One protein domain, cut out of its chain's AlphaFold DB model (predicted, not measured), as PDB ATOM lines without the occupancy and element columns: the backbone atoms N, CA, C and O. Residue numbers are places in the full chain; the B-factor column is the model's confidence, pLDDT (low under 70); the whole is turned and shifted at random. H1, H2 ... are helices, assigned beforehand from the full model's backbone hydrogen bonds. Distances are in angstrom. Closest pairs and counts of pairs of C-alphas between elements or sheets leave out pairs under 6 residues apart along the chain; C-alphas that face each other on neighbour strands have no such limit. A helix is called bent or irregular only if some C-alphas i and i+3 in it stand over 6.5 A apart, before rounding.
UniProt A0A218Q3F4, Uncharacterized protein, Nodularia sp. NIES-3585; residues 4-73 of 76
ATOM      1  N   LEU A   4    -102.339 -77.312  14.608       95.56
ATOM      2  CA  LEU A   4    -103.534 -76.966  15.374       95.56
ATOM      3  C   LEU A   4    -103.163 -76.181  16.640       95.56
ATOM      4  O   LEU A   4    -103.744 -75.129  16.890       95.56
ATOM      5  N   GLU A   5    -102.133 -76.621  17.362       96.75
ATOM      6  CA  GLU A   5    -101.579 -75.923  18.529       96.75
ATOM      7  C   GLU A   5    -101.063 -74.522  18.167       96.75
ATOM      8  O   GLU A   5    -101.287 -73.570  18.910       96.75
ATOM      9  N   ILE A   6    -100.413 -74.369  17.005       95.69
ATOM     10  CA  ILE A   6     -99.922 -73.064  16.528       95.69
ATOM     11  C   ILE A   6    -101.086 -72.110  16.251       95.69
ATOM     12  O   ILE A   6    -101.070 -70.970  16.711       95.69
ATOM     13  N   ARG A   7    -102.117 -72.570  15.530       95.56
ATOM     14  CA  ARG A   7    -103.300 -71.749  15.222       95.56
ATOM     15  C   ARG A   7    -104.034 -71.321  16.489       95.56
ATOM     16  O   ARG A   7    -104.450 -70.171  16.587       95.56
ATOM     17  N   GLN A   8    -104.153 -72.224  17.457       97.06
ATOM     18  CA  GLN A   8    -104.792 -71.925  18.732       97.06
ATOM     19  C   GLN A   8    -104.013 -70.860  19.513       97.06
ATOM     20  O   GLN A   8    -104.606 -69.889  19.972       97.06
ATOM     21  N   GLN A   9    -102.685 -70.978  19.584       96.56
ATOM     22  CA  GLN A   9    -101.854 -69.984  20.258       96.56
ATOM     23  C   GLN A   9    -101.930 -68.600  19.585       96.56
ATOM     24  O   GLN A   9    -101.962 -67.582  20.274       96.56
ATOM     25  N   ILE A  10    -101.992 -68.542  18.250       95.56
ATOM     26  CA  ILE A  10    -102.196 -67.280  17.520       95.56
ATOM     27  C   ILE A  10    -103.541 -66.650  17.903       95.56
ATOM     28  O   ILE A  10    -103.580 -65.460  18.215       95.56
ATOM     29  N   GLN A  11    -104.622 -67.439  17.934       96.12
ATOM     30  CA  GLN A  11    -105.950 -66.947  18.310       96.12
ATOM     31  C   GLN A  11    -105.962 -66.379  19.735       96.12
ATOM     32  O   GLN A  11    -106.477 -65.288  19.959       96.12
ATOM     33  N   GLU A  12    -105.313 -67.055  20.686       97.19
ATOM     34  CA  GLU A  12    -105.208 -66.572  22.069       97.19
ATOM     35  C   GLU A  12    -104.482 -65.226  22.200       97.19
ATOM     36  O   GLU A  12    -104.724 -64.489  23.160       97.19
ATOM     37  N   TYR A  13    -103.554 -64.913  21.291       96.12
ATOM     38  CA  TYR A  13    -102.936 -63.591  21.237       96.12
ATOM     39  C   TYR A  13    -103.863 -62.575  20.581       96.12
ATOM     40  O   TYR A  13    -104.030 -61.496  21.142       96.12
ATOM     41  N   VAL A  14    -104.496 -62.925  19.457       96.06
ATOM     42  CA  VAL A  14    -105.467 -62.077  18.744       96.06
ATOM     43  C   VAL A  14    -106.580 -61.604  19.683       96.06
ATOM     44  O   VAL A  14    -106.856 -60.409  19.737       96.06
ATOM     45  N   ASP A  15    -107.128 -62.496  20.509       96.75
ATOM     46  CA  ASP A  15    -108.216 -62.181  21.447       96.75
ATOM     47  C   ASP A  15    -107.825 -61.164  22.540       96.75
ATOM     48  O   ASP A  15    -108.693 -60.586  23.194       96.75
ATOM     49  N   LYS A  16    -106.522 -60.937  22.765       97.38
ATOM     50  CA  LYS A  16    -105.993 -60.007  23.780       97.38
ATOM     51  C   LYS A  16    -105.619 -58.636  23.213       97.38
ATOM     52  O   LYS A  16    -105.268 -57.745  23.989       97.38
ATOM     53  N   LEU A  17    -105.621 -58.469  21.893       96.75
ATOM     54  CA  LEU A  17    -105.194 -57.232  21.242       96.75
ATOM     55  C   LEU A  17    -106.319 -56.194  21.216       96.75
ATOM     56  O   LEU A  17    -107.500 -56.526  21.128       96.75
ATOM     57  N   SER A  18    -105.943 -54.915  21.265       97.81
ATOM     58  CA  SER A  18    -106.896 -53.830  21.032       97.81
ATOM     59  C   SER A  18    -107.255 -53.737  19.540       97.81
ATOM     60  O   SER A  18    -106.474 -54.193  18.696       97.81
ATOM     61  N   PRO A  19    -108.395 -53.118  19.184       97.00
ATOM     62  CA  PRO A  19    -108.801 -52.942  17.789       97.00
ATOM     63  C   PRO A  19    -107.729 -52.303  16.894       97.00
ATOM     64  O   PRO A  19    -107.549 -52.718  15.754       97.00
ATOM     65  N   GLU A  20    -106.975 -51.332  17.409       97.12
ATOM     66  CA  GLU A  20    -105.923 -50.639  16.658       97.12
ATOM     67  C   GLU A  20    -104.751 -51.572  16.338       97.12
ATOM     68  O   GLU A  20    -104.199 -51.531  15.242       97.12
ATOM     69  N   ILE A  21    -104.385 -52.444  17.281       97.56
ATOM     70  CA  ILE A  21    -103.307 -53.417  17.079       97.56
ATOM     71  C   ILE A  21    -103.781 -54.584  16.209       97.56
ATOM     72  O   ILE A  21    -102.994 -55.126  15.436       97.56
ATOM     73  N   LEU A  22    -105.068 -54.938  16.271       97.25
ATOM     74  CA  LEU A  22    -105.660 -55.922  15.367       97.25
ATOM     75  C   LEU A  22    -105.552 -55.495  13.900       97.25
ATOM     76  O   LEU A  22    -105.285 -56.348  13.061       97.25
ATOM     77  N   LEU A  23    -105.678 -54.200  13.587       96.31
ATOM     78  CA  LEU A  23    -105.457 -53.701  12.224       96.31
ATOM     79  C   LEU A  23    -104.027 -53.984  11.746       96.31
ATOM     80  O   LEU A  23    -103.833 -54.538  10.669       96.31
ATOM     81  N   VAL A  24    -103.031 -53.707  12.592       96.12
ATOM     82  CA  VAL A  24    -101.621 -54.006  12.286       96.12
ATOM     83  C   VAL A  24    -101.393 -55.513  12.122       96.12
ATOM     84  O   VAL A  24    -100.654 -55.942  11.237       96.12
ATOM     85  N   ALA A  25    -102.032 -56.333  12.960       96.12
ATOM     86  CA  ALA A  25    -101.941 -57.786  12.869       96.12
ATOM     87  C   ALA A  25    -102.556 -58.319  11.564       96.12
ATOM     88  O   ALA A  25    -101.972 -59.206  10.944       96.12
ATOM     89  N   VAL A  26    -103.691 -57.766  11.127       95.62
ATOM     90  CA  VAL A  26    -104.324 -58.109   9.844       95.62
ATOM     91  C   VAL A  26    -103.402 -57.769   8.678       95.62
ATOM     92  O   VAL A  26    -103.176 -58.634   7.834       95.62
ATOM     93  N   ASP A  27    -102.815 -56.571   8.660       95.62
ATOM     94  CA  ASP A  27    -101.891 -56.157   7.597       95.62
ATOM     95  C   ASP A  27    -100.675 -57.092   7.510       95.62
ATOM     96  O   ASP A  27    -100.268 -57.512   6.425       95.62
ATOM     97  N   PHE A  28    -100.107 -57.468   8.659       93.94
ATOM     98  CA  PHE A  28     -98.957 -58.367   8.697       93.94
ATOM     99  C   PHE A  28     -99.309 -59.799   8.277       93.94
ATOM    100  O   PHE A  28     -98.555 -60.421   7.530       93.94
ATOM    101  N   LEU A  29    -100.452 -60.328   8.721       93.19
ATOM    102  CA  LEU A  29    -100.912 -61.659   8.315       93.19
ATOM    103  C   LEU A  29    -101.234 -61.713   6.816       93.19
ATOM    104  O   LEU A  29    -100.889 -62.703   6.174       93.19
ATOM    105  N   ALA A  30    -101.826 -60.656   6.251       91.19
ATOM    106  CA  ALA A  30    -102.055 -60.539   4.812       91.19
ATOM    107  C   ALA A  30    -100.730 -60.545   4.035       91.19
ATOM    108  O   ALA A  30    -100.564 -61.329   3.107       91.19
ATOM    109  N   TYR A  31     -99.745 -59.763   4.485       88.31
ATOM    110  CA  TYR A  31     -98.400 -59.773   3.909       88.31
ATOM    111  C   TYR A  31     -97.742 -61.161   3.939       88.31
ATOM    112  O   TYR A  31     -97.086 -61.554   2.974       88.31
ATOM    113  N   LEU A  32     -97.887 -61.906   5.041       88.69
ATOM    114  CA  LEU A  32     -97.334 -63.257   5.146       88.69
ATOM    115  C   LEU A  32     -98.043 -64.237   4.209       88.69
ATOM    116  O   LEU A  32     -97.358 -65.022   3.562       88.69
ATOM    117  N   ALA A  33     -99.372 -64.166   4.105       86.50
ATOM    118  CA  ALA A  33    -100.146 -64.995   3.182       86.50
ATOM    119  C   ALA A  33     -99.741 -64.731   1.721       86.50
ATOM    120  O   ALA A  33     -99.466 -65.668   0.977       86.50
ATOM    121  N   ASP A  34     -99.591 -63.459   1.343       81.94
ATOM    122  CA  ASP A  34     -99.149 -63.071   0.001       81.94
ATOM    123  C   ASP A  34     -97.717 -63.539  -0.304       81.94
ATOM    124  O   ASP A  34     -97.385 -63.829  -1.454       81.94
ATOM    125  N   ARG A  35     -96.838 -63.603   0.707       74.94
ATOM    126  CA  ARG A  35     -95.447 -64.054   0.542       74.94
ATOM    127  C   ARG A  35     -95.267 -65.561   0.583       74.94
ATOM    128  O   ARG A  35     -94.370 -66.042  -0.102       74.94
ATOM    129  N   GLU A  36     -96.094 -66.290   1.326       68.69
ATOM    130  CA  GLU A  36     -96.121 -67.758   1.286       68.69
ATOM    131  C   GLU A  36     -96.394 -68.254  -0.148       68.69
ATOM    132  O   GLU A  36     -95.772 -69.212  -0.604       68.69
ATOM    133  N   ASP A  37     -97.220 -67.525  -0.905       59.97
ATOM    134  CA  ASP A  37     -97.491 -67.798  -2.321       59.97
ATOM    135  C   ASP A  37     -96.417 -67.248  -3.291       59.97
ATOM    136  O   ASP A  37     -96.372 -67.636  -4.465       59.97
ATOM    137  N   ASN A  38     -95.531 -66.357  -2.830       59.53
ATOM    138  CA  ASN A  38     -94.634 -65.548  -3.666       59.53
ATOM    139  C   ASN A  38     -93.144 -65.710  -3.301       59.53
ATOM    140  O   ASN A  38     -92.373 -64.751  -3.284       59.53
ATOM    141  N   ASP A  39     -92.721 -66.951  -3.055       57.44
ATOM    142  CA  ASP A  39     -91.328 -67.328  -2.747       57.44
ATOM    143  C   ASP A  39     -90.340 -67.125  -3.925       57.44
ATOM    144  O   ASP A  39     -89.134 -67.354  -3.802       57.44
ATOM    145  N   ALA A  40     -90.823 -66.689  -5.094       59.09
ATOM    146  CA  ALA A  40     -89.975 -66.262  -6.199       59.09
ATOM    147  C   ALA A  40     -89.780 -64.745  -6.131       59.09
ATOM    148  O   ALA A  40     -90.744 -63.989  -6.194       59.09
ATOM    149  N   THR A  41     -88.525 -64.290  -6.072       68.00
ATOM    150  CA  THR A  41     -88.174 -62.876  -6.248       68.00
ATOM    151  C   THR A  41     -88.931 -62.320  -7.456       68.00
ATOM    152  O   THR A  41     -88.813 -62.871  -8.550       68.00
ATOM    153  N   GLU A  42     -89.717 -61.249  -7.282       67.56
ATOM    154  CA  GLU A  42     -90.564 -60.665  -8.343       67.56
ATOM    155  C   GLU A  42     -89.793 -60.396  -9.649       67.56
ATOM    156  O   GLU A  42     -90.354 -60.399 -10.742       67.56
ATOM    157  N   GLU A  43     -88.484 -60.182  -9.538       72.38
ATOM    158  CA  GLU A  43     -87.531 -60.056 -10.637       72.38
ATOM    159  C   GLU A  43     -87.482 -61.304 -11.535       72.38
ATOM    160  O   GLU A  43     -87.487 -61.172 -12.756       72.38
ATOM    161  N   LEU A  44     -87.505 -62.510 -10.958       79.06
ATOM    162  CA  LEU A  44     -87.515 -63.778 -11.696       79.06
ATOM    163  C   LEU A  44     -88.838 -63.995 -12.434       79.06
ATOM    164  O   LEU A  44     -88.848 -64.535 -13.537       79.06
ATOM    165  N   LEU A  45     -89.953 -63.538 -11.857       72.88
ATOM    166  CA  LEU A  45     -91.275 -63.626 -12.484       72.88
ATOM    167  C   LEU A  45     -91.432 -62.684 -13.687       72.88
ATOM    168  O   LEU A  45     -92.280 -62.931 -14.540       72.88
ATOM    169  N   LYS A  46     -90.608 -61.631 -13.775       82.81
ATOM    170  CA  LYS A  46     -90.561 -60.709 -14.923       82.81
ATOM    171  C   LYS A  46     -89.744 -61.253 -16.098       82.81
ATOM    172  O   LYS A  46     -89.819 -60.693 -17.191       82.81
ATOM    173  N   ILE A  47     -88.957 -62.312 -15.898       87.06
ATOM    174  CA  ILE A  47     -88.187 -62.945 -16.969       87.06
ATOM    175  C   ILE A  47     -89.134 -63.838 -17.777       87.06
ATOM    176  O   ILE A  47     -89.699 -64.803 -17.258       87.06
ATOM    177  N   ASN A  48     -89.295 -63.517 -19.063       91.12
ATOM    178  CA  ASN A  48     -90.078 -64.333 -19.990       91.12
ATOM    179  C   ASN A  48     -89.602 -65.790 -19.954       91.12
ATOM    180  O   ASN A  48     -88.403 -66.054 -19.916       91.12
ATOM    181  N   ASP A  49     -90.557 -66.719 -19.941       92.25
ATOM    182  CA  ASP A  49     -90.332 -68.170 -19.952       92.25
ATOM    183  C   ASP A  49     -89.539 -68.750 -18.764       92.25
ATOM    184  O   ASP A  49     -89.323 -69.963 -18.707       92.25
ATOM    185  N   PHE A  50     -89.205 -67.947 -17.744       89.88
ATOM    186  CA  PHE A  50     -88.390 -68.386 -16.606       89.88
ATOM    187  C   PHE A  50     -88.918 -69.651 -15.930       89.88
ATOM    188  O   PHE A  50     -88.152 -70.570 -15.646       89.88
ATOM    189  N   LYS A  51     -90.232 -69.741 -15.691       88.00
ATOM    190  CA  LYS A  51     -90.829 -70.922 -15.045       88.00
ATOM    191  C   LYS A  51     -90.604 -72.197 -15.867       88.00
ATOM    192  O   LYS A  51     -90.310 -73.247 -15.293       88.00
ATOM    193  N   ALA A  52     -90.719 -72.105 -17.192       91.56
ATOM    194  CA  ALA A  52     -90.513 -73.232 -18.093       91.56
ATOM    195  C   ALA A  52     -89.029 -73.628 -18.155       91.56
ATOM    196  O   ALA A  52     -88.695 -74.809 -18.015       91.56
ATOM    197  N   ASP A  53     -88.138 -72.644 -18.277       93.88
ATOM    198  CA  ASP A  53     -86.691 -72.864 -18.301       93.88
ATOM    199  C   ASP A  53     -86.170 -73.432 -16.980       93.88
ATOM    200  O   ASP A  53     -85.356 -74.359 -16.975       93.88
ATOM    201  N   PHE A  54     -86.689 -72.953 -15.851       91.69
ATOM    202  CA  PHE A  54     -86.347 -73.453 -14.525       91.69
ATOM    203  C   PHE A  54     -86.792 -74.907 -14.326       91.69
ATOM    204  O   PHE A  54     -86.012 -75.736 -13.851       91.69
ATOM    205  N   ALA A  55     -88.016 -75.252 -14.738       93.19
ATOM    206  CA  ALA A  55     -88.503 -76.631 -14.689       93.19
ATOM    207  C   ALA A  55     -87.641 -77.568 -15.555       93.19
ATOM    208  O   ALA A  55     -87.258 -78.657 -15.120       93.19
ATOM    209  N   LYS A  56     -87.262 -77.124 -16.758       96.06
ATOM    210  CA  LYS A  56     -86.356 -77.862 -17.648       96.06
ATOM    211  C   LYS A  56     -84.959 -78.025 -17.043       96.06
ATOM    212  O   LYS A  56     -84.373 -79.101 -17.141       96.06
ATOM    213  N   ALA A  57     -84.428 -76.983 -16.405       94.75
ATOM    214  CA  ALA A  57     -83.126 -77.022 -15.749       94.75
ATOM    215  C   ALA A  57     -83.097 -78.027 -14.587       94.75
ATOM    216  O   ALA A  57     -82.137 -78.787 -14.484       94.75
ATOM    217  N   LYS A  58     -84.159 -78.107 -13.771       96.75
ATOM    218  CA  LYS A  58     -84.279 -79.136 -12.718       96.75
ATOM    219  C   LYS A  58     -84.177 -80.550 -13.284       96.75
ATOM    220  O   LYS A  58     -83.358 -81.337 -12.817       96.75
ATOM    221  N   LYS A  59     -84.917 -80.834 -14.358       97.06
ATOM    222  CA  LYS A  59     -84.849 -82.127 -15.052       97.06
ATOM    223  C   LYS A  59     -83.446 -82.422 -15.599       97.06
ATOM    224  O   LYS A  59     -82.968 -83.543 -15.491       97.06
ATOM    225  N   ASN A  60     -82.751 -81.419 -16.140       96.94
ATOM    226  CA  ASN A  60     -81.366 -81.591 -16.589       96.94
ATOM    227  C   ASN A  60     -80.426 -81.988 -15.440       96.94
ATOM    228  O   ASN A  60     -79.534 -82.803 -15.657       96.94
ATOM    229  N   VAL A  61     -80.616 -81.443 -14.233       96.06
ATOM    230  CA  VAL A  61     -79.818 -81.823 -13.056       96.06
ATOM    231  C   VAL A  61     -80.067 -83.280 -12.676       96.06
ATOM    232  O   VAL A  61     -79.106 -84.025 -12.492       96.06
ATOM    233  N   GLU A  62     -81.331 -83.701 -12.624       95.88
ATOM    234  CA  GLU A  62     -81.714 -85.092 -12.337       95.88
ATOM    235  C   GLU A  62     -81.151 -86.076 -13.373       95.88
ATOM    236  O   GLU A  62     -80.679 -87.154 -13.027       95.88
ATOM    237  N   GLU A  63     -81.134 -85.682 -14.647       97.06
ATOM    238  CA  GLU A  63     -80.581 -86.473 -15.753       97.06
ATOM    239  C   GLU A  63     -79.044 -86.390 -15.858       97.06
ATOM    240  O   GLU A  63     -78.457 -86.943 -16.790       97.06
ATOM    241  N   GLY A  64     -78.370 -85.674 -14.951       95.81
ATOM    242  CA  GLY A  64     -76.914 -85.503 -14.967       95.81
ATOM    243  C   GLY A  64     -76.386 -84.649 -16.126       95.81
ATOM    244  O   GLY A  64     -75.183 -84.636 -16.391       95.81
ATOM    245  N   LYS A  65     -77.256 -83.899 -16.815       96.06
ATOM    246  CA  LYS A  65     -76.917 -82.941 -17.882       96.06
ATOM    247  C   LYS A  65     -76.356 -81.645 -17.293       96.06
ATOM    248  O   LYS A  65     -76.885 -80.555 -17.503       96.06
ATOM    249  N   VAL A  66     -75.271 -81.782 -16.542       94.50
ATOM    250  CA  VAL A  66     -74.572 -80.697 -15.852       94.50
ATOM    251  C   VAL A  66     -73.127 -80.610 -16.332       94.50
ATOM    252  O   VAL A  66     -72.544 -81.580 -16.818       94.50
ATOM    253  N   ILE A  67     -72.531 -79.430 -16.196       93.38
ATOM    254  CA  ILE A  67     -71.106 -79.216 -16.440       93.38
ATOM    255  C   ILE A  67     -70.404 -79.011 -15.100       93.38
ATOM    256  O   ILE A  67     -70.871 -78.247 -14.258       93.38
ATOM    257  N   SER A  68     -69.293 -79.714 -14.886       91.88
ATOM    258  CA  SER A  68     -68.520 -79.558 -13.656       91.88
ATOM    259  C   SER A  68     -67.796 -78.210 -13.638       91.88
ATOM    260  O   SER A  68     -67.446 -77.649 -14.683       91.88
ATOM    261  N   VAL A  69     -67.535 -77.696 -12.439       90.38
ATOM    262  CA  VAL A  69     -66.878 -76.397 -12.248       90.38
ATOM    263  C   VAL A  69     -65.476 -76.384 -12.867       90.38
ATOM    264  O   VAL A  69     -65.050 -75.381 -13.435       90.38
ATOM    265  N   GLU A  70     -64.767 -77.510 -12.838       90.88
ATOM    266  CA  GLU A  70     -63.437 -77.674 -13.436       90.88
ATOM    267  C   GLU A  70     -63.465 -77.459 -14.950       90.88
ATOM    268  O   GLU A  70     -62.509 -76.925 -15.508       90.88
ATOM    269  N   ARG A  71     -64.566 -77.838 -15.617       90.44
ATOM    270  CA  ARG A  71     -64.752 -77.636 -17.061       90.44
ATOM    271  C   ARG A  71     -65.219 -76.220 -17.405       90.44
ATOM    272  O   ARG A  71     -65.023 -75.797 -18.540       90.44
ATOM    273  N   LEU A  72     -65.809 -75.497 -16.449       89.94
ATOM    274  CA  LEU A  72     -66.221 -74.095 -16.603       89.94
ATOM    275  C   LEU A  72     -65.052 -73.110 -16.474       89.94
ATOM    276  O   LEU A  72     -65.097 -72.018 -17.040       89.94
ATOM    277  N   LYS A  73     -64.007 -73.471 -15.724       89.88
ATOM    278  CA  LYS A  73     -62.838 -72.608 -15.531       89.88
ATOM    279  C   LYS A  73     -62.112 -72.378 -16.860       89.88
ATOM    280  O   LYS A  73     -61.756 -73.319 -17.569       89.88
TER     281      LYS A  73
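AT A GLANCE: This is residues 4 to 73 of the 76 residues of an uncharacterized protein of Nodularia sp. NIES-3585 (UniProt A0A218Q3F4). Five helices are strung out along an open zigzag with no common core: H1 and H2 make an open V whose corner is at residues 15 to 18, the short H3 sits at the next turn, H4 runs off beyond it, and the short H5 is at the far end. No helix touches another, and the long axis runs from the corner of the V to H5. The printed part has 70 residues with five named helices, H1 to H5 in order along it, and no named strand; its class is all helix. It is extended, with a radius of gyration of the C-alphas of 21.3 A and spans of 61 by 29 by 23 A.

IN THESE COORDINATES: Find C-alpha 4 at (-103.534, -76.966, 15.374); from there H1, residues 4 to 14, runs 15.4 A to C-alpha 14. Look next at C-alpha 19, at (-108.801, -52.942, 17.789), where H2 begins; this longest helix, residues 19 to 36, covers 25.5 A. Then come H3, residues 42 to 45, and H4, residues 50 to 62, which is 18.5 A long. H5, residues 69 to 72, ends at C-alpha 72, at (-66.221, -74.095, -16.603). No helix is bent or irregular.

HOW THE PARTS SIT: Start at H1 and H2, which are close but not clearly touching: the C-alphas of Val 14 and Leu 22, their closest, are 7.0 A apart. Their lines stand at a steep tilt of 35.1 degrees, only just steep, and they run opposite ways. Go on past residues 37 to 41 and you reach H3, which is apart from H2. H3 and H4 are close but not clearly touching, with the C-alphas of Leu 44 and Phe 50 closest at 6.8 A. H5 is apart from H4, and H1 is apart from H3, H4 and H5. In the backbone, every O i to N i+4 pair is within hydrogen-bond range in H1 and H4, and 13 of 14 are in H2; H3 and H5 are too short for such a pair.

THE WHOLE: Compare Ser 18 with Arg 71: their C-alphas are the two farthest apart, at 61.6 A. Residues 27 to 56 stand free, of which 27 to 36 belong to H2, 42 to 45 to H3 and 50 to 56 to H4. The printed part has no cut and no long link; those from H1 to H2, H2 to H3 and H3 to H4 are tight, and that from H4 to H5 is short. The mean pLDDT of the printed part is 89.6, and it falls under 70 at residues 36 to 42.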